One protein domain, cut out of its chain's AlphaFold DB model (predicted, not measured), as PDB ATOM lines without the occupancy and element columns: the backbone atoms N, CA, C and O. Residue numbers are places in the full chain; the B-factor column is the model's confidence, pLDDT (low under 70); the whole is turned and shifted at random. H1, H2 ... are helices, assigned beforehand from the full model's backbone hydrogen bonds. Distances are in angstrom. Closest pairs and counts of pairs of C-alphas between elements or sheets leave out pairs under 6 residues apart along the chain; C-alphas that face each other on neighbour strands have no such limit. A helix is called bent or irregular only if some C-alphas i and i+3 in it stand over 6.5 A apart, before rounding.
ATOM      1  N   GLU A   9      -3.710 -44.162  -3.981       95.12
ATOM      2  CA  GLU A   9      -2.732 -43.513  -3.104       95.12
ATOM      3  C   GLU A   9      -1.299 -43.968  -3.397       95.12
ATOM      4  O   GLU A   9      -0.362 -43.183  -3.252       95.12
ATOM      5  N   ASP A  10      -1.132 -45.219  -3.834       93.44
ATOM      6  CA  ASP A  10       0.173 -45.756  -4.206       93.44
ATOM      7  C   ASP A  10       0.662 -45.077  -5.501       93.44
ATOM      8  O   ASP A  10       1.819 -44.671  -5.582       93.44
ATOM      9  N   ILE A  11      -0.236 -44.863  -6.477       95.12
ATOM     10  CA  ILE A  11       0.067 -44.099  -7.699       95.12
ATOM     11  C   ILE A  11       0.416 -42.651  -7.370       95.12
ATOM     12  O   ILE A  11       1.447 -42.156  -7.821       95.12
ATOM     13  N   ALA A  12      -0.404 -41.975  -6.564       94.38
ATOM     14  CA  ALA A  12      -0.185 -40.577  -6.196       94.38
ATOM     15  C   ALA A  12       1.145 -40.358  -5.446       94.38
ATOM     16  O   ALA A  12       1.690 -39.254  -5.474       94.38
ATOM     17  N   GLY A  13       1.665 -41.399  -4.786       94.31
ATOM     18  CA  GLY A  13       2.943 -41.377  -4.076       94.31
ATOM     19  C   GLY A  13       4.185 -41.420  -4.973       94.31
ATOM     20  O   GLY A  13       5.248 -40.990  -4.527       94.31
ATOM     21  N   PHE A  14       4.078 -41.897  -6.219       95.12
ATOM     22  CA  PHE A  14       5.210 -41.918  -7.148       95.12
ATOM     23  C   PHE A  14       5.507 -40.530  -7.718       95.12
ATOM     24  O   PHE A  14       4.624 -39.752  -8.075       95.12
ATOM     25  N   THR A  15       6.780 -40.224  -7.911       96.88
ATOM     26  CA  THR A  15       7.190 -39.069  -8.708       96.88
ATOM     27  C   THR A  15       6.858 -39.289 -10.191       96.88
ATOM     28  O   THR A  15       6.777 -40.431 -10.650       96.88
ATOM     29  N   PRO A  16       6.731 -38.219 -11.002       96.38
ATOM     30  CA  PRO A  16       6.603 -38.363 -12.450       96.38
ATOM     31  C   PRO A  16       7.712 -39.232 -13.057       96.38
ATOM     32  O   PRO A  16       7.447 -40.075 -13.906       96.38
ATOM     33  N   ARG A  17       8.955 -39.077 -12.584       95.00
ATOM     34  CA  ARG A  17      10.084 -39.871 -13.077       95.00
ATOM     35  C   ARG A  17       9.877 -41.366 -12.833       95.00
ATOM     36  O   ARG A  17      10.058 -42.131 -13.766       95.00
ATOM     37  N   GLU A  18       9.477 -41.755 -11.626       94.25
ATOM     38  CA  GLU A  18       9.218 -43.162 -11.289       94.25
ATOM     39  C   GLU A  18       8.053 -43.731 -12.107       94.25
ATOM     40  O   GLU A  18       8.148 -44.846 -12.606       94.25
ATOM     41  N   ILE A  19       6.987 -42.951 -12.330       93.69
ATOM     42  CA  ILE A  19       5.890 -43.346 -13.230       93.69
ATOM     43  C   ILE A  19       6.376 -43.553 -14.674       93.69
ATOM     44  O   ILE A  19       5.927 -44.475 -15.350       93.69
ATOM     45  N   GLY A  20       7.308 -42.727 -15.151       91.19
ATOM     46  CA  GLY A  20       7.883 -42.856 -16.491       91.19
ATOM     47  C   GLY A  20       8.790 -44.079 -16.685       91.19
ATOM     48  O   GLY A  20       9.138 -44.387 -17.821       91.19
ATOM     49  N   GLU A  21       9.178 -44.773 -15.611       91.06
ATOM     50  CA  GLU A  21      10.019 -45.978 -15.672       91.06
ATOM     51  C   GLU A  21       9.207 -47.272 -15.881       91.06
ATOM     52  O   GLU A  21       9.792 -48.314 -16.186       91.06
ATOM     53  N   PHE A  22       7.873 -47.231 -15.762       89.38
ATOM     54  CA  PHE A  22       7.020 -48.393 -16.027       89.38
ATOM     55  C   PHE A  22       6.936 -48.685 -17.530       89.38
ATOM     56  O   PHE A  22       6.651 -47.805 -18.342       89.38
ATOM     57  N   ALA A  23       7.129 -49.953 -17.898       89.75
ATOM     58  CA  ALA A  23       6.914 -50.411 -19.267       89.75
ATOM     59  C   ALA A  23       5.413 -50.376 -19.639       89.75
ATOM     60  O   ALA A  23       4.572 -50.579 -18.754       89.75
ATOM     61  N   PRO A  24       5.054 -50.196 -20.929       89.56
ATOM     62  CA  PRO A  24       3.659 -50.187 -21.382       89.56
ATOM     63  C   PRO A  24       2.839 -51.381 -20.877       89.56
ATOM     64  O   PRO A  24       1.746 -51.207 -20.345       89.56
ATOM     65  N   ASP A  25       3.413 -52.582 -20.908       88.81
ATOM     66  CA  ASP A  25       2.783 -53.828 -20.461       88.81
ATOM     67  C   ASP A  25       2.448 -53.800 -18.955       88.81
ATOM     68  O   ASP A  25       1.445 -54.355 -18.500       88.81
ATOM     69  N   GLN A  26       3.294 -53.138 -18.157       89.06
ATOM     70  CA  GLN A  26       3.085 -52.978 -16.717       89.06
ATOM     71  C   GLN A  26       1.984 -51.959 -16.428       89.06
ATOM     72  O   GLN A  26       1.194 -52.167 -15.507       89.06
ATOM     73  N   PHE A  27       1.911 -50.889 -17.224       88.88
ATOM     74  CA  PHE A  27       0.831 -49.913 -17.134       88.88
ATOM     75  C   PHE A  27      -0.509 -50.525 -17.555       88.88
ATOM     76  O   PHE A  27      -1.516 -50.347 -16.871       88.88
ATOM     77  N   ALA A  28      -0.526 -51.314 -18.632       88.50
ATOM     78  CA  ALA A  28      -1.714 -52.044 -19.061       88.50
ATOM     79  C   ALA A  28      -2.238 -52.961 -17.939       88.50
ATOM     80  O   ALA A  28      -3.447 -53.101 -17.766       88.50
ATOM     81  N   ALA A  29      -1.357 -53.515 -17.103       89.94
ATOM     82  CA  ALA A  29      -1.749 -54.328 -15.953       89.94
ATOM     83  C   ALA A  29      -2.347 -53.532 -14.771       89.94
ATOM     84  O   ALA A  29      -2.864 -54.149 -13.837       89.94
ATOM     85  N   PHE A  30      -2.303 -52.193 -14.766       91.75
ATOM     86  CA  PHE A  30      -2.882 -51.397 -13.680       91.75
ATOM     87  C   PHE A  30      -4.412 -51.553 -13.618       91.75
ATOM     88  O   PHE A  30      -5.098 -51.471 -14.649       91.75
ATOM     89  N   PRO A  31      -4.982 -51.751 -12.412       93.94
ATOM     90  CA  PRO A  31      -6.423 -51.835 -12.248       93.94
ATOM     91  C   PRO A  31      -7.051 -50.473 -12.548       93.94
ATOM     92  O   PRO A  31      -6.462 -49.437 -12.244       93.94
ATOM     93  N   ALA A  32      -8.268 -50.461 -13.093       95.06
ATOM     94  CA  ALA A  32      -8.953 -49.226 -13.479       95.06
ATOM     95  C   ALA A  32      -9.026 -48.202 -12.337       95.06
ATOM     96  O   ALA A  32      -8.752 -47.026 -12.540       95.06
ATOM     97  N   LYS A  33      -9.279 -48.670 -11.109       95.19
ATOM     98  CA  LYS A  33      -9.339 -47.809  -9.926       95.19
ATOM     99  C   LYS A  33      -8.024 -47.081  -9.635       95.19
ATOM    100  O   LYS A  33      -8.063 -45.957  -9.163       95.19
ATOM    101  N   ALA A  34      -6.863 -47.667  -9.938       95.81
ATOM    102  CA  ALA A  34      -5.576 -46.997  -9.726       95.81
ATOM    103  C   ALA A  34      -5.438 -45.705 -10.550       95.81
ATOM    104  O   ALA A  34      -4.681 -44.815 -10.161       95.81
ATOM    105  N   MET A  35      -6.197 -45.576 -11.645       96.19
ATOM    106  CA  MET A  35      -6.178 -44.394 -12.507       96.19
ATOM    107  C   MET A  35      -6.642 -43.121 -11.789       96.19
ATOM    108  O   MET A  35      -6.159 -42.037 -12.114       96.19
ATOM    109  N   GLU A  36      -7.464 -43.250 -10.741       96.88
ATOM    110  CA  GLU A  36      -7.907 -42.130  -9.895       96.88
ATOM    111  C   GLU A  36      -6.728 -41.412  -9.205       96.88
ATOM    112  O   GLU A  36      -6.836 -40.248  -8.830       96.88
ATOM    113  N   GLY A  37      -5.594 -42.103  -9.030       96.88
ATOM    114  CA  GLY A  37      -4.408 -41.582  -8.352       96.88
ATOM    115  C   GLY A  37      -3.454 -40.779  -9.234       96.88
ATOM    116  O   GLY A  37      -2.516 -40.177  -8.712       96.88
ATOM    117  N   PHE A  38      -3.649 -40.774 -10.559       97.62
ATOM    118  CA  PHE A  38      -2.733 -40.087 -11.467       97.62
ATOM    119  C   PHE A  38      -2.858 -38.569 -11.363       97.62
ATOM    120  O   PHE A  38      -3.932 -37.978 -11.449       97.62
ATOM    121  N   THR A  39      -1.709 -37.918 -11.259       98.06
ATOM    122  CA  THR A  39      -1.584 -36.462 -11.308       98.06
ATOM    123  C   THR A  39      -1.276 -35.984 -12.732       98.06
ATOM    124  O   THR A  39      -0.702 -36.736 -13.528       98.06
ATOM    125  N   PRO A  40      -1.537 -34.703 -13.064       98.19
ATOM    126  CA  PRO A  40      -1.174 -34.145 -14.371       98.19
ATOM    127  C   PRO A  40       0.320 -34.301 -14.692       98.19
ATOM    128  O   PRO A  40       0.706 -34.592 -15.821       98.19
ATOM    129  N   GLY A  41       1.182 -34.127 -13.681       97.88
ATOM    130  CA  GLY A  41       2.630 -34.244 -13.840       97.88
ATOM    131  C   GLY A  41       3.074 -35.655 -14.219       97.88
ATOM    132  O   GLY A  41       3.980 -35.797 -15.035       97.88
ATOM    133  N   GLN A  42       2.422 -36.678 -13.667       98.12
ATOM    134  CA  GLN A  42       2.690 -38.081 -13.983       98.12
ATOM    135  C   GLN A  42       2.178 -38.454 -15.378       98.12
ATOM    136  O   GLN A  42       2.924 -39.040 -16.154       98.12
ATOM    137  N   VAL A  43       0.955 -38.048 -15.741       98.00
ATOM    138  CA  VAL A  43       0.408 -38.283 -17.092       98.00
ATOM    139  C   VAL A  43       1.310 -37.672 -18.163       98.00
ATOM    140  O   VAL A  43       1.607 -38.307 -19.171       98.00
ATOM    141  N   LYS A  44       1.817 -36.460 -17.926       97.69
ATOM    142  CA  LYS A  44       2.630 -35.719 -18.898       97.69
ATOM    143  C   LYS A  44       3.938 -36.402 -19.292       97.69
ATOM    144  O   LYS A  44       4.432 -36.159 -20.390       97.69
ATOM    145  N   VAL A  45       4.529 -37.187 -18.396       96.19
ATOM    146  CA  VAL A  45       5.829 -37.836 -18.634       96.19
ATOM    147  C   VAL A  45       5.705 -39.270 -19.138       96.19
ATOM    148  O   VAL A  45       6.716 -39.843 -19.537       96.19
ATOM    149  N   LEU A  46       4.494 -39.837 -19.154       95.56
ATOM    150  CA  LEU A  46       4.256 -41.150 -19.744       95.56
ATOM    151  C   LEU A  46       4.492 -41.108 -21.262       95.56
ATOM    152  O   LEU A  46       4.018 -40.189 -21.938       95.56
ATOM    153  N   PRO A  47       5.199 -42.089 -21.833       94.31
ATOM    154  CA  PRO A  47       5.406 -42.146 -23.273       94.31
ATOM    155  C   PRO A  47       4.081 -42.496 -23.997       94.31
ATOM    156  O   PRO A  47       3.233 -43.169 -23.409       94.31
ATOM    157  N   PRO A  48       3.840 -42.024 -25.240       95.88
ATOM    158  CA  PRO A  48       2.596 -42.293 -25.974       95.88
ATOM    159  C   PRO A  48       2.215 -43.779 -26.061       95.88
ATOM    160  O   PRO A  48       1.040 -44.104 -25.963       95.88
ATOM    161  N   GLU A  49       3.194 -44.672 -26.158       94.75
ATOM    162  CA  GLU A  49       3.031 -46.127 -26.267       94.75
ATOM    163  C   GLU A  49       2.220 -46.722 -25.102       94.75
ATOM    164  O   GLU A  49       1.519 -47.713 -25.266       94.75
ATOM    165  N   VAL A  50       2.253 -46.086 -23.925       94.50
ATOM    166  CA  VAL A  50       1.429 -46.477 -22.770       94.50
ATOM    167  C   VAL A  50      -0.071 -46.308 -23.045       94.50
ATOM    168  O   VAL A  50      -0.893 -47.052 -22.514       94.50
ATOM    169  N   PHE A  51      -0.434 -45.330 -23.871       96.25
ATOM    170  CA  PHE A  51      -1.822 -44.984 -24.160       96.25
ATOM    171  C   PHE A  51      -2.401 -45.759 -25.349       96.25
ATOM    172  O   PHE A  51      -3.615 -45.744 -25.523       96.25
ATOM    173  N   GLU A  52      -1.573 -46.443 -26.146       95.50
ATOM    174  CA  GLU A  52      -2.033 -47.267 -27.278       95.50
ATOM    175  C   GLU A  52      -2.898 -48.447 -26.820       95.50
ATOM    176  O   GLU A  52      -3.893 -48.767 -27.461       95.50
ATOM    177  N   GLU A  53      -2.564 -49.035 -25.672       90.12
ATOM    178  CA  GLU A  53      -3.259 -50.192 -25.086       90.12
ATOM    179  C   GLU A  53      -4.178 -49.791 -23.917       90.12
ATOM    180  O   GLU A  53      -4.586 -50.622 -23.097       90.12
ATOM    181  N   MET A  54      -4.487 -48.495 -23.790       95.00
ATOM    182  CA  MET A  54      -5.329 -48.003 -22.706       95.00
ATOM    183  C   MET A  54      -6.765 -48.492 -22.876       95.00
ATOM    184  O   MET A  54      -7.395 -48.296 -23.915       95.00
ATOM    185  N   ARG A  55      -7.314 -49.088 -21.818       95.44
ATOM    186  CA  ARG A  55      -8.689 -49.588 -21.832       95.44
ATOM    187  C   ARG A  55      -9.710 -48.496 -21.476       95.44
ATOM    188  O   ARG A  55      -9.389 -47.606 -20.678       95.44
ATOM    189  N   PRO A  56     -10.966 -48.599 -21.954       96.25
ATOM    190  CA  PRO A  56     -12.024 -47.648 -21.603       96.25
ATOM    191  C   PRO A  56     -12.273 -47.523 -20.093       96.25
ATOM    192  O   PRO A  56     -12.440 -46.418 -19.581       96.25
ATOM    193  N   ASP A  57     -12.221 -48.632 -19.345       95.81
ATOM    194  CA  ASP A  57     -12.408 -48.633 -17.890       95.81
ATOM    195  C   ASP A  57     -11.294 -47.871 -17.155       95.81
ATOM    196  O   ASP A  57     -11.565 -47.163 -16.185       95.81
ATOM    197  N   GLN A  58     -10.049 -47.967 -17.626       96.38
ATOM    198  CA  GLN A  58      -8.931 -47.183 -17.104       96.38
ATOM    199  C   GLN A  58      -9.121 -45.692 -17.394       96.38
ATOM    200  O   GLN A  58      -8.982 -44.872 -16.489       96.38
ATOM    201  N   PHE A  59      -9.469 -45.334 -18.633       97.00
ATOM    202  CA  PHE A  59      -9.608 -43.933 -19.039       97.00
ATOM    203  C   PHE A  59     -10.752 -43.233 -18.308       97.00
ATOM    204  O   PHE A  59     -10.588 -42.125 -17.800       97.00
ATOM    205  N   LYS A  60     -11.887 -43.918 -18.158       96.62
ATOM    206  CA  LYS A  60     -13.035 -43.428 -17.392       96.62
ATOM    207  C   LYS A  60     -12.692 -43.084 -15.941       96.62
ATOM    208  O   LYS A  60     -13.253 -42.142 -15.394       96.62
ATOM    209  N   ASN A  61     -11.786 -43.840 -15.318       96.88
ATOM    210  CA  ASN A  61     -11.384 -43.632 -13.925       96.88
ATOM    211  C   ASN A  61     -10.249 -42.610 -13.752       96.88
ATOM    212  O   ASN A  61      -9.853 -42.340 -12.619       96.88
ATOM    213  N   LEU A  62      -9.726 -42.011 -14.829       97.38
ATOM    214  CA  LEU A  62      -8.837 -40.859 -14.690       97.38
ATOM    215  C   LEU A  62      -9.611 -39.670 -14.119       97.38
ATOM    216  O   LEU A  62     -10.607 -39.222 -14.699       97.38
ATOM    217  N   ASP A  63      -9.108 -39.113 -13.017       97.56
ATOM    218  CA  ASP A  63      -9.644 -37.869 -12.479       97.56
ATOM    219  C   ASP A  63      -9.563 -36.761 -13.537       97.56
ATOM    220  O   ASP A  63      -8.582 -36.632 -14.275       97.56
ATOM    221  N   SER A  64     -10.592 -35.917 -13.591       97.88
ATOM    222  CA  SER A  64     -10.655 -34.813 -14.550       97.88
ATOM    223  C   SER A  64      -9.420 -33.906 -14.518       97.88
ATOM    224  O   SER A  64      -9.084 -33.327 -15.542       97.88
ATOM    225  N   LYS A  65      -8.722 -33.760 -13.384       98.00
ATOM    226  CA  LYS A  65      -7.487 -32.968 -13.300       98.00
ATOM    227  C   LYS A  65      -6.342 -33.625 -14.055       98.00
ATOM    228  O   LYS A  65      -5.580 -32.919 -14.700       98.00
ATOM    229  N   ALA A  66      -6.229 -34.956 -14.030       98.31
ATOM    230  CA  ALA A  66      -5.167 -35.688 -14.726       98.31
ATOM    231  C   ALA A  66      -5.140 -35.374 -16.235       98.31
ATOM    232  O   ALA A  66      -4.073 -35.379 -16.854       98.31
ATOM    233  N   MET A  67      -6.297 -35.003 -16.798       98.38
ATOM    234  CA  MET A  67      -6.455 -34.572 -18.188       98.38
ATOM    235  C   MET A  67      -5.576 -33.368 -18.562       98.38
ATOM    236  O   MET A  67      -5.115 -33.283 -19.699       98.38
ATOM    237  N   GLU A  68      -5.250 -32.487 -17.609       98.31
ATOM    238  CA  GLU A  68      -4.338 -31.348 -17.815       98.31
ATOM    239  C   GLU A  68      -2.913 -31.795 -18.195       98.31
ATOM    240  O   GLU A  68      -2.136 -31.029 -18.767       98.31
ATOM    241  N   GLY A  69      -2.554 -33.040 -17.864       98.12
ATOM    242  CA  GLY A  69      -1.254 -33.630 -18.156       98.12
ATOM    243  C   GLY A  69      -1.100 -34.149 -19.582       98.12
ATOM    244  O   GLY A  69       0.033 -34.342 -20.024       98.12
ATOM    245  N   PHE A  70      -2.197 -34.369 -20.314       98.56
ATOM    246  CA  PHE A  70      -2.123 -34.961 -21.647       98.56
ATOM    247  C   PHE A  70      -1.413 -34.047 -22.646       98.56
ATOM    248  O   PHE A  70      -1.596 -32.830 -22.696       98.56
ATOM    249  N   THR A  71      -0.629 -34.670 -23.513       98.50
ATOM    250  CA  THR A  71       0.013 -34.036 -24.660       98.50
ATOM    251  C   THR A  71      -0.723 -34.402 -25.952       98.50
ATOM    252  O   THR A  71      -1.408 -35.426 -26.009       98.50
ATOM    253  N   PRO A  72      -0.549 -33.633 -27.045       98.38
ATOM    254  CA  PRO A  72      -1.167 -33.981 -28.325       98.38
ATOM    255  C   PRO A  72      -0.718 -35.358 -28.841       98.38
ATOM    256  O   PRO A  72      -1.490 -36.050 -29.496       98.38
ATOM    257  N   GLY A  73       0.527 -35.759 -28.549       98.31
ATOM    258  CA  GLY A  73       1.067 -37.060 -28.948       98.31
ATOM    259  C   GLY A  73       0.357 -38.223 -28.261       98.31
ATOM    260  O   GLY A  73       0.017 -39.191 -28.930       98.31
ATOM    261  N   GLN A  74       0.065 -38.085 -26.966       98.50
ATOM    262  CA  GLN A  74      -0.662 -39.091 -26.186       98.50
ATOM    263  C   GLN A  74      -2.136 -39.176 -26.610       98.50
ATOM    264  O   GLN A  74      -2.641 -40.265 -26.858       98.50
ATOM    265  N   VAL A  75      -2.816 -38.036 -26.800       98.50
ATOM    266  CA  VAL A  75      -4.215 -38.026 -27.284       98.50
ATOM    267  C   VAL A  75      -4.331 -38.699 -28.651       98.50
ATOM    268  O   VAL A  75      -5.258 -39.465 -28.898       98.50
ATOM    269  N   LYS A  76      -3.361 -38.464 -29.539       98.50
ATOM    270  CA  LYS A  76      -3.357 -39.015 -30.899       98.50
ATOM    271  C   LYS A  76      -3.323 -40.543 -30.943       98.50
ATOM    272  O   LYS A  76      -3.792 -41.116 -31.931       98.50
ATOM    273  N   VAL A  77      -2.722 -41.194 -29.954       98.06
ATOM    274  CA  VAL A  77      -2.532 -42.652 -29.952       98.06
ATOM    275  C   VAL A  77      -3.592 -43.405 -29.151       98.06
ATOM    276  O   VAL A  77      -3.726 -44.604 -29.356       98.06
ATOM    277  N   LEU A  78      -4.398 -42.712 -28.337       97.94
ATOM    278  CA  LEU A  78      -5.517 -43.325 -27.618       97.94
ATOM    279  C   LEU A  78      -6.506 -44.026 -28.577       97.94
ATOM    280  O   LEU A  78      -6.887 -43.435 -29.597       97.94
ATOM    281  N   PRO A  79      -6.975 -45.243 -28.260       97.31
ATOM    282  CA  PRO A  79      -8.029 -45.903 -29.024       97.31
ATOM    283  C   PRO A  79      -9.324 -45.074 -29.028       97.31
ATOM    284  O   PRO A  79      -9.636 -44.454 -28.012       97.31
ATOM    285  N   PRO A  80     -10.098 -45.012 -30.129       98.06
ATOM    286  CA  PRO A  80     -11.392 -44.326 -30.144       98.06
ATOM    287  C   PRO A  80     -12.334 -44.763 -29.012       98.06
ATOM    288  O   PRO A  80     -12.986 -43.922 -28.403       98.06
ATOM    289  N   GLU A  81     -12.341 -46.049 -28.675       97.44
ATOM    290  CA  GLU A  81     -13.244 -46.678 -27.708       97.44
ATOM    291  C   GLU A  81     -13.133 -46.065 -26.301       97.44
ATOM    292  O   GLU A  81     -14.096 -46.073 -25.540       97.44
ATOM    293  N   VAL A  82     -11.981 -45.485 -25.939       97.31
ATOM    294  CA  VAL A  82     -11.820 -44.830 -24.628       97.31
ATOM    295  C   VAL A  82     -12.620 -43.529 -24.521       97.31
ATOM    296  O   VAL A  82     -12.937 -43.087 -23.418       97.31
ATOM    297  N   PHE A  83     -12.945 -42.908 -25.657       98.19
ATOM    298  CA  PHE A  83     -13.653 -41.635 -25.715       98.19
ATOM    299  C   PHE A  83     -15.177 -41.793 -25.673       98.19
ATOM    300  O   PHE A  83     -15.860 -40.811 -25.389       98.19
ATOM    301  N   GLU A  84     -15.704 -43.004 -25.888       97.31
ATOM    302  CA  GLU A  84     -17.148 -43.295 -25.856       97.31
ATOM    303  C   GLU A  84     -17.780 -43.013 -24.486       97.31
ATOM    304  O   GLU A  84     -18.943 -42.626 -24.406       97.31
ATOM    305  N   GLU A  85     -17.015 -43.162 -23.403       91.94
ATOM    306  CA  GLU A  85     -17.476 -42.891 -22.035       91.94
ATOM    307  C   GLU A  85     -16.800 -41.659 -21.408       91.94
ATOM    308  O   GLU A  85     -16.780 -41.503 -20.184       91.94
ATOM    309  N   MET A  86     -16.229 -40.773 -22.233       96.94
ATOM    310  CA  MET A  86     -15.570 -39.564 -21.744       96.94
ATOM    311  C   MET A  86     -16.572 -38.627 -21.058       96.94
ATOM    312  O   MET A  86     -17.630 -38.313 -21.597       96.94
ATOM    313  N   HIS A  87     -16.219 -38.122 -19.874       96.69
ATOM    314  CA  HIS A  87     -17.063 -37.180 -19.138       96.69
ATOM    315  C   HIS A  87     -16.803 -35.719 -19.571       96.69
ATOM    316  O   HIS A  87     -15.646 -35.350 -19.813       96.69
ATOM    317  N   PRO A  88     -17.811 -34.821 -19.563       97.81
ATOM    318  CA  PRO A  88     -17.616 -33.415 -19.935       97.81
ATOM    319  C   PRO A  88     -16.546 -32.686 -19.109       97.81
ATOM    320  O   PRO A  88     -15.832 -31.827 -19.624       97.81
ATOM    321  N   ASP A  89     -16.383 -33.035 -17.826       97.94
ATOM    322  CA  ASP A  89     -15.321 -32.451 -16.989       97.94
ATOM    323  C   ASP A  89     -13.914 -32.930 -17.369       97.94
ATOM    324  O   ASP A  89     -12.965 -32.158 -17.237       97.94
ATOM    325  N   GLN A  90     -13.764 -34.153 -17.890       98.38
ATOM    326  CA  GLN A  90     -12.473 -34.615 -18.406       98.38
ATOM    327  C   GLN A  90     -12.080 -33.803 -19.647       98.38
ATOM    328  O   GLN A  90     -10.950 -33.329 -19.750       98.38
ATOM    329  N   PHE A  91     -13.020 -33.570 -20.567       98.00
ATOM    330  CA  PHE A  91     -12.732 -32.805 -21.781       98.00
ATOM    331  C   PHE A  91     -12.498 -31.331 -21.490       98.00
ATOM    332  O   PHE A  91     -11.577 -30.732 -22.035       98.00
ATOM    333  N   LYS A  92     -13.273 -30.744 -20.574       98.06
ATOM    334  CA  LYS A  92     -13.063 -29.372 -20.102       98.06
ATOM    335  C   LYS A  92     -11.632 -29.131 -19.610       98.06
ATOM    336  O   LYS A  92     -11.087 -28.059 -19.862       98.06
ATOM    337  N   ASN A  93     -11.044 -30.109 -18.926       98.12
ATOM    338  CA  ASN A  93      -9.710 -29.999 -18.340       98.12
ATOM    339  C   ASN A  93      -8.576 -30.448 -19.280       98.12
ATOM    340  O   ASN A  93      -7.409 -30.305 -18.923       98.12
ATOM    341  N   LEU A  94      -8.872 -30.941 -20.488       98.00
ATOM    342  CA  LEU A  94      -7.838 -31.128 -21.506       98.00
ATOM    343  C   LEU A  94      -7.256 -29.773 -21.916       98.00
ATOM    344  O   LEU A  94      -7.981 -28.876 -22.363       98.00
ATOM    345  N   ASP A  95      -5.931 -29.642 -21.850       97.81
ATOM    346  CA  ASP A  95      -5.258 -28.457 -22.372       97.81
ATOM    347  C   ASP A  95      -5.590 -28.271 -23.861       97.81
ATOM    348  O   ASP A  95      -5.604 -29.217 -24.654       97.81
ATOM    349  N   SER A  96      -5.830 -27.026 -24.270       97.12
ATOM    350  CA  SER A  96      -6.183 -26.709 -25.657       97.12
ATOM    351  C   SER A  96      -5.155 -27.197 -26.686       97.12
ATOM    352  O   SER A  96      -5.517 -27.426 -27.836       97.12
ATOM    353  N   LYS A  97      -3.881 -27.383 -26.314       97.44
ATOM    354  CA  LYS A  97      -2.871 -27.984 -27.193       97.44
ATOM    355  C   LYS A  97      -3.103 -29.482 -27.343       97.44
ATOM    356  O   LYS A  97      -2.982 -29.978 -28.458       97.44
ATOM    357  N   ALA A  98      -3.444 -30.190 -26.265       98.38
ATOM    358  CA  ALA A  98      -3.709 -31.629 -26.284       98.38
ATOM    359  C   ALA A  98      -4.859 -31.979 -27.237       98.38
ATOM    360  O   ALA A  98      -4.764 -32.951 -27.983       98.38
ATOM    361  N   VAL A  99      -5.877 -31.115 -27.298       97.81
ATOM    362  CA  VAL A  99      -7.025 -31.248 -28.209       97.81
ATOM    363  C   VAL A  99      -6.612 -31.302 -29.693       97.81
ATOM    364  O   VAL A  99      -7.265 -31.965 -30.494       97.81
ATOM    365  N   LYS A 100      -5.470 -30.717 -30.078       96.94
ATOM    366  CA  LYS A 100      -4.919 -30.854 -31.441       96.94
ATOM    367  C   LYS A 100      -4.535 -32.299 -31.798       96.94
ATOM    368  O   LYS A 100      -4.365 -32.625 -32.970       96.94
ATOM    369  N   GLY A 101      -4.348 -33.158 -30.796       97.88
ATOM    370  CA  GLY A 101      -4.038 -34.572 -30.973       97.88
ATOM    371  C   GLY A 101      -5.212 -35.409 -31.478       97.88
ATOM    372  O   GLY A 101      -4.969 -36.489 -32.014       97.88
ATOM    373  N   PHE A 102      -6.455 -34.925 -31.349       98.44
ATOM    374  CA  PHE A 102      -7.637 -35.683 -31.750       98.44
ATOM    375  C   PHE A 102      -7.632 -36.024 -33.245       98.44
ATOM    376  O   PHE A 102      -7.467 -35.169 -34.118       98.44
ATOM    377  N   LYS A 103      -7.875 -37.298 -33.540       98.38
ATOM    378  CA  LYS A 103      -8.146 -37.823 -34.878       98.38
ATOM    379  C   LYS A 103      -9.653 -37.785 -35.163       98.38
ATOM    380  O   LYS A 103     -10.450 -37.914 -34.233       98.38
ATOM    381  N   PRO A 104     -10.070 -37.748 -36.442       98.12
ATOM    382  CA  PRO A 104     -11.490 -37.777 -36.797       98.12
ATOM    383  C   PRO A 104     -12.243 -38.984 -36.210       98.12
ATOM    384  O   PRO A 104     -13.337 -38.837 -35.681       98.12
ATOM    385  N   GLY A 105     -11.635 -40.176 -36.219       98.12
ATOM    386  CA  GLY A 105     -12.251 -41.374 -35.632       98.12
ATOM    387  C   GLY A 105     -12.529 -41.256 -34.129       98.12
ATOM    388  O   GLY A 105     -13.535 -41.775 -33.672       98.12
ATOM    389  N   GLN A 106     -11.687 -40.526 -33.390       98.62
ATOM    390  CA  GLN A 106     -11.865 -40.283 -31.955       98.62
ATOM    391  C   GLN A 106     -12.953 -39.229 -31.699       98.62
ATOM    392  O   GLN A 106     -13.770 -39.401 -30.805       98.62
ATOM    393  N   VAL A 107     -13.018 -38.158 -32.501       98.38
ATOM    394  CA  VAL A 107     -14.074 -37.136 -32.349       98.38
ATOM    395  C   VAL A 107     -15.454 -37.696 -32.664       98.38
ATOM    396  O   VAL A 107     -16.421 -37.366 -31.985       98.38
ATOM    397  N   LYS A 108     -15.552 -38.579 -33.659       98.00
ATOM    398  CA  LYS A 108     -16.825 -39.180 -34.066       98.00
ATOM    399  C   LYS A 108     -17.507 -39.974 -32.944       98.00
ATOM    400  O   LYS A 108     -18.729 -40.065 -32.940       98.00
ATOM    401  N   VAL A 109     -16.731 -40.559 -32.034       98.19
ATOM    402  CA  VAL A 109     -17.246 -41.389 -30.934       98.19
ATOM    403  C   VAL A 109     -17.422 -40.620 -29.622       98.19
ATOM    404  O   VAL A 109     -17.955 -41.180 -28.671       98.19
ATOM    405  N   LEU A 110     -17.021 -39.341 -29.558       98.31
ATOM    406  CA  LEU A 110     -17.264 -38.508 -28.378       98.31
ATOM    407  C   LEU A 110     -18.773 -38.296 -28.170       98.31
ATOM    408  O   LEU A 110     -19.448 -37.841 -29.103       98.31
ATOM    409  N   PRO A 111     -19.301 -38.532 -26.956       98.00
ATOM    410  CA  PRO A 111     -20.675 -38.179 -26.622       98.00
ATOM    411  C   PRO A 111     -20.939 -36.681 -26.839       98.00
ATOM    412  O   PRO A 111     -20.060 -35.864 -26.537       98.00
ATOM    413  N   PRO A 112     -22.124 -36.278 -27.334       98.38
ATOM    414  CA  PRO A 112     -22.469 -34.868 -27.511       98.38
ATOM    415  C   PRO A 112     -22.246 -34.018 -26.254       98.38
ATOM    416  O   PRO A 112     -21.680 -32.927 -26.334       98.38
ATOM    417  N   GLU A 113     -22.600 -34.546 -25.083       97.88
ATOM    418  CA  GLU A 113     -22.538 -33.859 -23.789       97.88
ATOM    419  C   GLU A 113     -21.113 -33.414 -23.438       97.88
ATOM    420  O   GLU A 113     -20.912 -32.434 -22.717       97.88
ATOM    421  N   VAL A 114     -20.091 -34.091 -23.975       97.69
ATOM    422  CA  VAL A 114     -18.685 -33.729 -23.763       97.69
ATOM    423  C   VAL A 114     -18.391 -32.298 -24.221       97.69
ATOM    424  O   VAL A 114     -17.579 -31.594 -23.608       97.69
ATOM    425  N   PHE A 115     -19.078 -31.833 -25.266       98.25
ATOM    426  CA  PHE A 115     -18.867 -30.504 -25.823       98.25
ATOM    427  C   PHE A 115     -19.520 -29.385 -25.000       98.25
ATOM    428  O   PHE A 115     -19.072 -28.243 -25.119       98.25
ATOM    429  N   GLU A 116     -20.462 -29.689 -24.095       97.81
ATOM    430  CA  GLU A 116     -21.182 -28.708 -23.260       97.81
ATOM    431  C   GLU A 116     -20.222 -27.817 -22.449       97.81
ATOM    432  O   GLU A 116     -20.443 -26.621 -22.230       97.81
ATOM    433  N   LYS A 117     -19.092 -28.385 -22.017       96.56
ATOM    434  CA  LYS A 117     -18.088 -27.682 -21.205       96.56
ATOM    435  C   LYS A 117     -16.886 -27.180 -22.006       96.56
ATOM    436  O   LYS A 117     -15.957 -26.628 -21.413       96.56
ATOM    437  N   MET A 118     -16.914 -27.287 -23.334       97.44
ATOM    438  CA  MET A 118     -15.806 -26.880 -24.197       97.44
ATOM    439  C   MET A 118     -15.496 -25.375 -24.106       97.44
ATOM    440  O   MET A 118     -16.370 -24.497 -24.039       97.44
ATOM    441  N   HIS A 119     -14.204 -25.061 -24.160       96.94
ATOM    442  CA  HIS A 119     -13.671 -23.706 -24.214       96.94
ATOM    443  C   HIS A 119     -13.375 -23.247 -25.655       96.94
ATOM    444  O   HIS A 119     -13.018 -24.063 -26.506       96.94
ATOM    445  N   PRO A 120     -13.443 -21.930 -25.950       96.94
ATOM    446  CA  PRO A 120     -13.140 -21.415 -27.288       96.94
ATOM    447  C   PRO A 120     -11.748 -21.796 -27.806       96.94
ATOM    448  O   PRO A 120     -11.603 -22.082 -28.990       96.94
ATOM    449  N   ASP A 121     -10.742 -21.837 -26.930       97.06
ATOM    450  CA  ASP A 121      -9.371 -22.186 -27.319       97.06
ATOM    451  C   ASP A 121      -9.214 -23.672 -27.668       97.06
ATOM    452  O   ASP A 121      -8.411 -24.010 -28.534       97.06
ATOM    453  N   GLN A 122     -10.005 -24.558 -27.051       98.06
ATOM    454  CA  GLN A 122     -10.039 -25.979 -27.413       98.06
ATOM    455  C   GLN A 122     -10.616 -26.152 -28.821       98.06
ATOM    456  O   GLN A 122      -9.969 -26.760 -29.668       98.06
ATOM    457  N   PHE A 123     -11.764 -25.527 -29.109       96.88
ATOM    458  CA  PHE A 123     -12.349 -25.561 -30.454       96.88
ATOM    459  C   PHE A 123     -11.422 -24.938 -31.505       96.88
ATOM    460  O   PHE A 123     -11.292 -25.445 -32.614       96.88
ATOM    461  N   LYS A 124     -10.726 -23.852 -31.146       96.25
ATOM    462  CA  LYS A 124      -9.740 -23.203 -32.015       96.25
ATOM    463  C   LYS A 124      -8.579 -24.118 -32.408       96.25
ATOM    464  O   LYS A 124      -8.063 -23.982 -33.513       96.25
ATOM    465  N   ASN A 125      -8.164 -25.001 -31.507       96.62
ATOM    466  CA  ASN A 125      -7.013 -25.876 -31.707       96.62
ATOM    467  C   ASN A 125      -7.378 -27.279 -32.214       96.62
ATOM    468  O   ASN A 125      -6.458 -28.052 -32.494       96.62
ATOM    469  N   LEU A 126      -8.667 -27.610 -32.361       96.31
ATOM    470  CA  LEU A 126      -9.089 -28.815 -33.074       96.31
ATOM    471  C   LEU A 126      -8.609 -28.756 -34.527       96.31
ATOM    472  O   LEU A 126      -8.727 -27.731 -35.200       96.31
ATOM    473  N   ASP A 127      -8.072 -29.873 -35.012       95.19
ATOM    474  CA  ASP A 127      -7.696 -30.010 -36.417       95.19
ATOM    475  C   ASP A 127      -8.943 -29.946 -37.311       95.19
ATOM    476  O   ASP A 127      -9.997 -30.483 -36.963       95.19
ATOM    477  N   SER A 128      -8.838 -29.327 -38.489       95.19
ATOM    478  CA  SER A 128      -9.981 -29.174 -39.400       95.19
ATOM    479  C   SER A 128     -10.571 -30.511 -39.848       95.19
ATOM    480  O   SER A 128     -11.776 -30.600 -40.068       95.19
ATOM    481  N   LYS A 129      -9.770 -31.584 -39.920       96.38
ATOM    482  CA  LYS A 129     -10.285 -32.931 -40.214       96.38
ATOM    483  C   LYS A 129     -11.131 -33.479 -39.070       96.38
ATOM    484  O   LYS A 129     -12.058 -34.242 -39.316       96.38
ATOM    485  N   ALA A 130     -10.790 -33.124 -37.833       97.25
ATOM    486  CA  ALA A 130     -11.548 -33.497 -36.648       97.25
ATOM    487  C   ALA A 130     -12.849 -32.678 -36.545       97.25
ATOM    488  O   ALA A 130     -13.886 -33.225 -36.192       97.25
ATOM    489  N   VAL A 131     -12.829 -31.400 -36.943       96.75
ATOM    490  CA  VAL A 131     -14.053 -30.589 -37.095       96.75
ATOM    491  C   VAL A 131     -14.962 -31.149 -38.200       96.75
ATOM    492  O   VAL A 131     -16.177 -31.224 -38.030       96.75
ATOM    493  N   GLY A 132     -14.377 -31.645 -39.293       97.00
ATOM    494  CA  GLY A 132     -15.082 -32.226 -40.442       97.00
ATOM    495  C   GLY A 132     -15.813 -33.551 -40.204       97.00
ATOM    496  O   GLY A 132     -16.271 -34.163 -41.166       97.00
ATOM    497  N   VAL A 133     -15.923 -34.019 -38.959       97.69
ATOM    498  CA  VAL A 133     -16.701 -35.219 -38.596       97.69
ATOM    499  C   VAL A 133     -17.723 -34.977 -37.485       97.69
ATOM    500  O   VAL A 133     -18.317 -35.942 -37.008       97.69
ATOM    501  N   PHE A 134     -17.939 -33.720 -37.081       98.06
ATOM    502  CA  PHE A 134     -18.959 -33.383 -36.086       98.06
ATOM    503  C   PHE A 134     -20.353 -33.832 -36.541       98.06
ATOM    504  O   PHE A 134     -20.720 -33.658 -37.707       98.06
ATOM    505  N   SER A 135     -21.139 -34.370 -35.611       98.25
ATOM    506  CA  SER A 135     -22.568 -34.613 -35.821       98.25
ATOM    507  C   SER A 135     -23.407 -33.366 -35.509       98.25
ATOM    508  O   SER A 135     -22.922 -32.398 -34.913       98.25
ATOM    509  N   SER A 136     -24.687 -33.389 -35.892       97.94
ATOM    510  CA  SER A 136     -25.668 -32.374 -35.492       97.94
ATOM    511  C   SER A 136     -25.826 -32.297 -33.974       97.94
ATOM    512  O   SER A 136     -25.880 -31.208 -33.410       97.94
ATOM    513  N   GLU A 137     -25.849 -33.442 -33.297       98.38
ATOM    514  CA  GLU A 137     -26.013 -33.535 -31.845       98.38
ATOM    515  C   GLU A 137     -24.789 -32.950 -31.133       98.38
ATOM    516  O   GLU A 137     -24.931 -32.115 -30.245       98.38
ATOM    517  N   GLN A 138     -23.576 -33.299 -31.577       98.56
ATOM    518  CA  GLN A 138     -22.345 -32.722 -31.030       98.56
ATOM    519  C   GLN A 138     -22.285 -31.202 -31.240       98.56
ATOM    520  O   GLN A 138     -21.880 -30.470 -30.338       98.56
ATOM    521  N   LEU A 139     -22.700 -30.706 -32.415       98.00
ATOM    522  CA  LEU A 139     -22.733 -29.269 -32.695       98.00
ATOM    523  C   LEU A 139     -23.754 -28.532 -31.812       98.00
ATOM    524  O   LEU A 139     -23.491 -27.398 -31.400       98.00
ATOM    525  N   ALA A 140     -24.891 -29.161 -31.503       98.19
ATOM    526  CA  ALA A 140     -25.934 -28.587 -30.656       98.19
ATOM    527  C   ALA A 140     -25.438 -28.298 -29.231       98.19
ATOM    528  O   ALA A 140     -25.784 -27.259 -28.665       98.19
ATOM    529  N   GLU A 141     -24.560 -29.152 -28.704       98.38
ATOM    530  CA  GLU A 141     -23.988 -29.024 -27.358       98.38
ATOM    531  C   GLU A 141     -22.843 -27.999 -27.266       98.38
ATOM    532  O   GLU A 141     -22.444 -27.591 -26.174       98.38
ATOM    533  N   ILE A 142     -22.319 -27.494 -28.394       98.12
ATOM    534  CA  ILE A 142     -21.240 -26.498 -28.351       98.12
ATOM    535  C   ILE A 142     -21.735 -25.183 -27.714       98.12
ATOM    536  O   ILE A 142     -22.679 -24.553 -28.201       98.12
ATOM    537  N   PRO A 143     -21.052 -24.631 -26.696       98.38
ATOM    538  CA  PRO A 143     -21.528 -23.428 -26.030       98.38
ATOM    539  C   PRO A 143     -21.626 -22.219 -26.971       98.38
ATOM    540  O   PRO A 143     -20.698 -21.957 -27.746       98.38
ATOM    541  N   PRO A 144     -22.647 -21.349 -26.825       97.69
ATOM    542  CA  PRO A 144     -22.786 -20.144 -27.649       97.69
ATOM    543  C   PRO A 144     -21.558 -19.219 -27.629       97.69
ATOM    544  O   PRO A 144     -21.291 -18.503 -28.594       97.69
ATOM    545  N   LYS A 145     -20.787 -19.225 -26.530       97.44
ATOM    546  CA  LYS A 145     -19.521 -18.481 -26.405       97.44
ATOM    547  C   LYS A 145     -18.415 -19.013 -27.326       97.44
ATOM    548  O   LYS A 145     -17.591 -18.218 -27.764       97.44
ATOM    549  N   VAL A 146     -18.392 -20.320 -27.603       98.00
ATOM    550  CA  VAL A 146     -17.448 -20.954 -28.534       98.00
ATOM    551  C   VAL A 146     -17.877 -20.638 -29.960       98.00
ATOM    552  O   VAL A 146     -17.085 -20.076 -30.713       98.00
ATOM    553  N   ILE A 147     -19.151 -20.874 -30.294       96.31
ATOM    554  CA  ILE A 147     -19.704 -20.563 -31.620       96.31
ATOM    555  C   ILE A 147     -19.496 -19.086 -31.986       96.31
ATOM    556  O   ILE A 147     -19.069 -18.766 -33.089       96.31
ATOM    557  N   GLY A 148     -19.702 -18.157 -31.046       95.31
ATOM    558  CA  GLY A 148     -19.461 -16.729 -31.290       95.31
ATOM    559  C   GLY A 148     -17.990 -16.345 -31.529       95.31
ATOM    560  O   GLY A 148     -17.708 -15.220 -31.953       95.31
ATOM    561  N   LYS A 149     -17.038 -17.243 -31.247       95.94
ATOM    562  CA  LYS A 149     -15.600 -17.060 -31.497       95.94
ATOM    563  C   LYS A 149     -15.103 -17.784 -32.751       95.94
ATOM    564  O   LYS A 149     -13.980 -17.494 -33.156       95.94
ATOM    565  N   MET A 150     -15.933 -18.624 -33.370       94.44
ATOM    566  CA  MET A 150     -15.651 -19.292 -34.641       94.44
ATOM    567  C   MET A 150     -15.300 -18.270 -35.736       94.44
ATOM    568  O   MET A 150     -15.797 -17.133 -35.733       94.44
ATOM    569  N   ASN A 151     -14.405 -18.658 -36.641       91.19
ATOM    570  CA  ASN A 151     -14.062 -17.903 -37.846       91.19
ATOM    571  C   ASN A 151     -14.655 -18.581 -39.105       91.19
ATOM    572  O   ASN A 151     -15.140 -19.710 -39.001       91.19
ATOM    573  N   PRO A 152     -14.648 -17.911 -40.274       90.06
ATOM    574  CA  PRO A 152     -15.194 -18.485 -41.505       90.06
ATOM    575  C   PRO A 152     -14.559 -19.827 -41.896       90.06
ATOM    576  O   PRO A 152     -15.293 -20.773 -42.146       90.06
ATOM    577  N   ASP A 153     -13.231 -19.957 -41.825       89.38
ATOM    578  CA  ASP A 153     -12.529 -21.199 -42.192       89.38
ATOM    579  C   ASP A 153     -13.000 -22.406 -41.359       89.38
ATOM    580  O   ASP A 153     -13.222 -23.492 -41.882       89.38
ATOM    581  N   GLN A 154     -13.198 -22.227 -40.050       92.25
ATOM    582  CA  GLN A 154     -13.725 -23.275 -39.169       92.25
ATOM    583  C   GLN A 154     -15.182 -23.609 -39.479       92.25
ATOM    584  O   GLN A 154     -15.580 -24.768 -39.401       92.25
ATOM    585  N   PHE A 155     -15.982 -22.602 -39.820       92.38
ATOM    586  CA  PHE A 155     -17.372 -22.813 -40.202       92.38
ATOM    587  C   PHE A 155     -17.469 -23.608 -41.510       92.38
ATOM    588  O   PHE A 155     -18.254 -24.545 -41.592       92.38
ATOM    589  N   GLU A 156     -16.621 -23.305 -42.496       91.25
ATOM    590  CA  GLU A 156     -16.560 -24.018 -43.780       91.25
ATOM    591  C   GLU A 156     -16.117 -25.482 -43.639       91.25
ATOM    592  O   GLU A 156     -16.463 -26.314 -44.477       91.25
ATOM    593  N   THR A 157     -15.384 -25.820 -42.573       93.94
ATOM    594  CA  THR A 157     -14.994 -27.211 -42.284       93.94
ATOM    595  C   THR A 157     -16.106 -28.049 -41.658       93.94
ATOM    596  O   THR A 157     -15.957 -29.268 -41.587       93.94
ATOM    597  N   LEU A 158     -17.206 -27.439 -41.197       95.25
ATOM    598  CA  LEU A 158     -18.314 -28.186 -40.609       95.25
ATOM    599  C   LEU A 158     -19.016 -29.038 -41.679       95.25
ATOM    600  O   LEU A 158     -19.293 -28.546 -42.777       95.25
ATOM    601  N   PRO A 159     -19.376 -30.294 -41.368       95.62
ATOM    602  CA  PRO A 159     -20.211 -31.091 -42.256       95.62
ATOM    603  C   PRO A 159     -21.566 -30.421 -42.487       95.62
ATOM    604  O   PRO A 159     -22.166 -29.903 -41.548       95.62
ATOM    605  N   LEU A 160     -22.100 -30.507 -43.710       93.62
ATOM    606  CA  LEU A 160     -23.427 -29.962 -44.031       93.62
ATOM    607  C   LEU A 160     -24.512 -30.497 -43.087       93.62
ATOM    608  O   LEU A 160     -25.277 -29.716 -42.534       93.62
ATOM    609  N   ALA A 161     -24.507 -31.808 -42.826       94.50
ATOM    610  CA  ALA A 161     -25.451 -32.444 -41.909       94.50
ATOM    611  C   ALA A 161     -25.326 -31.937 -40.459       94.50
ATOM    612  O   ALA A 161     -26.302 -31.953 -39.714       94.50
ATOM    613  N   ALA A 162     -24.146 -31.457 -40.047       97.00
ATOM    614  CA  ALA A 162     -23.954 -30.924 -38.703       97.00
ATOM    615  C   ALA A 162     -24.699 -29.597 -38.509       97.00
ATOM    616  O   ALA A 162     -25.126 -29.312 -37.395       97.00
ATOM    617  N   LEU A 163     -24.905 -28.804 -39.570       94.88
ATOM    618  CA  LEU A 163     -25.539 -27.478 -39.497       94.88
ATOM    619  C   LEU A 163     -26.970 -27.528 -38.931       94.88
ATOM    620  O   LEU A 163     -27.413 -26.558 -38.309       94.88
ATOM    621  N   GLY A 164     -27.652 -28.672 -39.057       95.69
ATOM    622  CA  GLY A 164     -28.946 -28.938 -38.419       95.69
ATOM    623  C   GLY A 164     -28.897 -28.948 -36.888       95.69
ATOM    624  O   GLY A 164     -29.925 -28.815 -36.232       95.69
ATOM    625  N   GLY A 165     -27.708 -29.040 -36.294       97.00
ATOM    626  CA  GLY A 165     -27.497 -28.952 -34.852       97.00
ATOM    627  C   GLY A 165     -27.607 -27.542 -34.275       97.00
ATOM    628  O   GLY A 165     -27.761 -27.394 -33.061       97.00
ATOM    629  N   PHE A 166     -27.527 -26.491 -35.102       96.44
ATOM    630  CA  PHE A 166     -27.464 -25.129 -34.580       96.44
ATOM    631  C   PHE A 166     -28.714 -24.733 -33.792       96.44
ATOM    632  O   PHE A 166     -29.844 -24.816 -34.263       96.44
ATOM    633  N   GLN A 167     -28.480 -24.206 -32.595       96.62
ATOM    634  CA  GLN A 167     -29.507 -23.735 -31.681       96.62
ATOM    635  C   GLN A 167     -29.719 -22.216 -31.811       96.62
ATOM    636  O   GLN A 167     -28.765 -21.469 -32.077       96.62
ATOM    637  N   PRO A 168     -30.926 -21.694 -31.515       95.38
ATOM    638  CA  PRO A 168     -31.215 -20.257 -31.597       95.38
ATOM    639  C   PRO A 168     -30.228 -19.397 -30.788       95.38
ATOM    640  O   PRO A 168     -29.777 -18.330 -31.218       95.38
ATOM    641  N   VAL A 169     -29.841 -19.879 -29.603       95.88
ATOM    642  CA  VAL A 169     -28.896 -19.193 -28.710       95.88
ATOM    643  C   VAL A 169     -27.476 -19.125 -29.279       95.88
ATOM    644  O   VAL A 169     -26.774 -18.141 -29.028       95.88
ATOM    645  N   GLN A 170     -27.062 -20.113 -30.077       96.62
ATOM    646  CA  GLN A 170     -25.776 -20.127 -30.775       96.62
ATOM    647  C   GLN A 170     -25.802 -19.157 -31.963       96.62
ATOM    648  O   GLN A 170     -24.940 -18.279 -32.052       96.62
ATOM    649  N   VAL A 171     -26.842 -19.214 -32.809       93.62
ATOM    650  CA  VAL A 171     -27.029 -18.302 -33.958       93.62
ATOM    651  C   VAL A 171     -27.069 -16.842 -33.516       93.62
ATOM    652  O   VAL A 171     -26.491 -15.961 -34.163       93.62
ATOM    653  N   LYS A 172     -27.658 -16.553 -32.349       93.69
ATOM    654  CA  LYS A 172     -27.622 -15.212 -31.750       93.69
ATOM    655  C   LYS A 172     -26.193 -14.708 -31.523       93.69
ATOM    656  O   LYS A 172     -25.939 -13.520 -31.740       93.69
ATOM    657  N   LYS A 173     -25.257 -15.583 -31.143       94.81
ATOM    658  CA  LYS A 173     -23.842 -15.255 -30.890       94.81
ATOM    659  C   LYS A 173     -22.950 -15.300 -32.131       94.81
ATOM    660  O   LYS A 173     -21.897 -14.670 -32.102       94.81
ATOM    661  N   MET A 174     -23.366 -15.971 -33.206       92.56
ATOM    662  CA  MET A 174     -22.618 -16.003 -34.466       92.56
ATOM    663  C   MET A 174     -22.402 -14.608 -35.048       92.56
ATOM    664  O   MET A 174     -23.276 -13.736 -34.978       92.56
ATOM    665  N   LYS A 175     -21.254 -14.410 -35.678       90.12
ATOM    666  CA  LYS A 175     -20.962 -13.209 -36.453       90.12
ATOM    667  C   LYS A 175     -21.555 -13.343 -37.865       90.12
ATOM    668  O   LYS A 175     -21.798 -14.446 -38.341       90.12
ATOM    669  N   THR A 176     -21.846 -12.222 -38.524       86.44
ATOM    670  CA  THR A 176     -22.483 -12.211 -39.860       86.44
ATOM    671  C   THR A 176     -21.563 -12.674 -40.988       86.44
ATOM    672  O   THR A 176     -22.051 -13.057 -42.042       86.44
ATOM    673  N   ASP A 177     -20.249 -12.600 -40.788       85.88
ATOM    674  CA  ASP A 177     -19.228 -13.074 -41.727       85.88
ATOM    675  C   ASP A 177     -19.262 -14.596 -41.922       85.88
ATOM    676  O   ASP A 177     -18.991 -15.032 -43.032       85.88
ATOM    677  N   LEU A 178     -19.685 -15.383 -40.923       88.06
ATOM    678  CA  LEU A 178     -19.823 -16.847 -41.051       88.06
ATOM    679  C   LEU A 178     -20.827 -17.279 -42.131       88.06
ATOM    680  O   LEU A 178     -20.728 -18.365 -42.681       88.06
ATOM    681  N   PHE A 179     -21.798 -16.425 -42.443       81.06
ATOM    682  CA  PHE A 179     -22.834 -16.706 -43.440       81.06
ATOM    683  C   PHE A 179     -22.497 -16.132 -44.823       81.06
ATOM    684  O   PHE A 179     -23.260 -16.301 -45.779       81.06
ATOM    685  N   ARG A 180     -21.393 -15.384 -44.944       78.12
ATOM    686  CA  ARG A 180     -20.977 -14.795 -46.217       78.12
ATOM    687  C   ARG A 180     -20.437 -15.906 -47.113       78.12
ATOM    688  O   ARG A 180     -19.544 -16.628 -46.704       78.12
ATOM    689  N   GLY A 181     -20.958 -16.020 -48.334       67.38
ATOM    690  CA  GLY A 181     -20.528 -17.066 -49.273       67.38
ATOM    691  C   GLY A 181     -21.074 -18.462 -48.952       67.38
ATOM    692  O   GLY A 181     -20.734 -19.413 -49.647       67.38
ATOM    693  N   MET A 182     -21.950 -18.583 -47.948       80.12
ATOM    694  CA  MET A 182     -22.621 -19.836 -47.619       80.12
ATOM    695  C   MET A 182     -23.444 -20.331 -48.811       80.12
ATOM    696  O   MET A 182     -24.278 -19.599 -49.350       80.12
ATOM    697  N   ALA A 183     -23.215 -21.581 -49.212       78.31
ATOM    698  CA  ALA A 183     -23.963 -22.201 -50.295       78.31
ATOM    699  C   ALA A 183     -25.455 -22.348 -49.913       78.31
ATOM    700  O   ALA A 183     -25.755 -22.643 -48.751       78.31
ATOM    701  N   PRO A 184     -26.402 -22.207 -50.861       79.38
ATOM    702  CA  PRO A 184     -27.834 -22.356 -50.579       79.38
ATOM    703  C   PRO A 184     -28.202 -23.680 -49.897       79.38
ATOM    704  O   PRO A 184     -29.092 -23.708 -49.052       79.38
ATOM    705  N   GLN A 185     -27.493 -24.763 -50.222       82.69
ATOM    706  CA  GLN A 185     -27.672 -26.078 -49.608       82.69
ATOM    707  C   GLN A 185     -27.356 -26.037 -48.113       82.69
ATOM    708  O   GLN A 185     -28.141 -26.514 -47.310       82.69
ATOM    709  N   ALA A 186     -26.253 -25.396 -47.727       85.44
ATOM    710  CA  ALA A 186     -25.876 -25.263 -46.328       85.44
ATOM    711  C   ALA A 186     -26.927 -24.465 -45.542       85.44
ATOM    712  O   ALA A 186     -27.235 -24.799 -44.402       85.44
ATOM    713  N   PHE A 187     -27.507 -23.426 -46.152       82.81
ATOM    714  CA  PHE A 187     -28.578 -22.646 -45.528       82.81
ATOM    715  C   PHE A 187     -29.850 -23.478 -45.304       82.81
ATOM    716  O   PHE A 187     -30.532 -23.278 -44.303       82.81
ATOM    717  N   ALA A 188     -30.150 -24.414 -46.209       86.38
ATOM    718  CA  ALA A 188     -31.287 -25.325 -46.090       86.38
ATOM    719  C   ALA A 188     -31.108 -26.386 -44.987       86.38
ATOM    720  O   ALA A 188     -32.105 -26.859 -44.453       86.38
ATOM    721  N   GLU A 189     -29.865 -26.728 -44.628       93.06
ATOM    722  CA  GLU A 189     -29.557 -27.670 -43.538       93.06
ATOM    723  C   GLU A 189     -29.660 -27.033 -42.142       93.06
ATOM    724  O   GLU A 189     -29.727 -27.747 -41.147       93.06
ATOM    725  N   ILE A 190     -29.672 -25.699 -42.026       89.19
ATOM    726  CA  ILE A 190     -29.833 -25.032 -40.726       89.19
ATOM    727  C   ILE A 190     -31.226 -25.344 -40.166       89.19
ATOM    728  O   ILE A 190     -32.238 -25.101 -40.825       89.19
ATOM    729  N   ASN A 191     -31.283 -25.793 -38.906       87.94
ATOM    730  CA  ASN A 191     -32.541 -26.019 -38.195       87.94
ATOM    731  C   ASN A 191     -33.452 -24.767 -38.259       87.94
ATOM    732  O   ASN A 191     -33.015 -23.685 -37.851       87.94
ATOM    733  N   PRO A 192     -34.719 -24.892 -38.711       88.00
ATOM    734  CA  PRO A 192     -35.683 -23.795 -38.756       88.00
ATOM    735  C   PRO A 192     -35.814 -22.997 -37.447       88.00
ATOM    736  O   PRO A 192     -35.965 -21.774 -37.470       88.00
ATOM    737  N   ASP A 193     -35.693 -23.655 -36.294       91.00
ATOM    738  CA  ASP A 193     -35.772 -22.979 -34.998       91.00
ATOM    739  C   ASP A 193     -34.577 -22.047 -34.772       91.00
ATOM    740  O   ASP A 193     -34.717 -20.968 -34.185       91.00
ATOM    741  N   ALA A 194     -33.403 -22.398 -35.305       90.56
ATOM    742  CA  ALA A 194     -32.182 -21.606 -35.191       90.56
ATOM    743  C   ALA A 194     -32.361 -20.188 -35.757       90.56
ATOM    744  O   ALA A 194     -31.699 -19.248 -35.296       90.56
ATOM    745  N   PHE A 195     -33.304 -19.997 -36.691       85.94
ATOM    746  CA  PHE A 195     -33.604 -18.684 -37.252       85.94
ATOM    747  C   PHE A 195     -34.155 -17.689 -36.223       85.94
ATOM    748  O   PHE A 195     -33.944 -16.485 -36.377       85.94
ATOM    749  N   ALA A 196     -34.747 -18.158 -35.118       90.00
ATOM    750  CA  ALA A 196     -35.134 -17.295 -34.000       90.00
ATOM    751  C   ALA A 196     -33.924 -16.586 -33.345       90.00
ATOM    752  O   ALA A 196     -34.078 -15.582 -32.648       90.00
ATOM    753  N   GLY A 197     -32.701 -17.068 -33.595       88.94
ATOM    754  CA  GLY A 197     -31.455 -16.416 -33.195       88.94
ATOM    755  C   GLY A 197     -31.077 -15.184 -34.030       88.94
ATOM    756  O   GLY A 197     -30.227 -14.392 -33.600       88.94
ATOM    757  N   PHE A 198     -31.680 -14.972 -35.207       85.94
ATOM    758  CA  PHE A 198     -31.429 -13.777 -36.013       85.94
ATOM    759  C   PHE A 198     -32.211 -12.584 -35.469       85.94
ATOM    760  O   PHE A 198     -33.432 -12.508 -35.555       85.94
ATOM    761  N   SER A 199     -31.491 -11.572 -34.980       83.88
ATOM    762  CA  SER A 199     -32.107 -10.248 -34.850       83.88
ATOM    763  C   SER A 199     -32.481  -9.706 -36.241       83.88
ATOM    764  O   SER A 199     -31.752  -9.988 -37.200       83.88
ATOM    765  N   PRO A 200     -33.518  -8.855 -36.363       82.69
ATOM    766  CA  PRO A 200     -33.864  -8.209 -37.633       82.69
ATOM    767  C   PRO A 200     -32.667  -7.509 -38.295       82.69
ATOM    768  O   PRO A 200     -32.471  -7.591 -39.505       82.69
TER     769      PRO A 200
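What this domain is: This is residues 9 to 200 of the 229 residues of the protein "Mu-like prophage FluMu gp41 family protein" of Synechococcus sp. A18-40 (UniProt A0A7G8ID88). The chain is wound in stacked turns, a solenoid of short helices with three helices to a turn, and its turns pile up from H1 to H24 into a long rod. Down the rod the turns form a ring, each helix stacking near the one three places on. The printed part has 192 residues with 24 named helices, H1 to H24 in order, and no named strand: the class is all helix. The whole is compact, with a radius of gyration of the C-alphas of 18.6 A, and spans 61 by 23 by 22 A.

How they stand to each other: H1, residues 9 to 13, H4, 32 to 37, H7, 56 to 60, H10, 80 to 83, H13, 104 to 109, and H16, 128 to 131, each touch the next; the closest C-alphas of H1 and H4, Ala 12 and Gly 37, are 4.8 A apart. H16 is close to but not clearly touching H19, 152 to 156, which only just touches H22, 176 to 179, with 3 pairs of C-alphas within 8 A. H2, 16 to 19, touches H5, 40 to 45, which touches H8, 66 to 69. H8 is close to but not clearly touching H11, 88 to 92, the closest C-alphas, Met 67 and Gln 90, being 6.0 A apart. H11, H14, 112 to 117, H17, 136 to 141, H20, 160 to 165, and H23, 184 to 189, each touch the next; H14 and H17 run the same way at a shallow tilt of 27 degrees. H3, 24 to 28, H6, 49 to 52, H9, 72 to 77, and H12, 98 to 101, each touch the next; H12 only just touches H15, 120 to 125, with 3 pairs. H15, H18, 144 to 147, H21, 168 to 173, and H24, 192 to 197, each touch the next; H21 and H24 stand at a steep tilt of 41 degrees, the same way. Every O i to N i+4 pair is within hydrogen-bond range in H1, H3, H7, H11, H15, H17, H19 and H23; 1 of 2 is in H5, H9, H13 and H21, and 0 of 2 in H4, H14, H20 and H24, where O i to N i+3 gives 3, 2, 2 and 3 of 3; the others are too short.

Where its parts are: H1 begins at C-alpha 9, (-2.732, -43.513, -3.104), and H24 ends at C-alpha 197, (-31.455, -16.416, -33.195). H4 is 10.3 A long and H14 10.5 A. H14 is irregular, but only just: C-alphas 114 and 117 are 6.6 A apart.

The domain as a whole: The two C-alphas farthest apart, of Glu 21 and Pro 200, are 61.9 A apart. The printed part has no cut, and the links between helices are tight. Its mean pLDDT is 94.6, with residue 181 under 70.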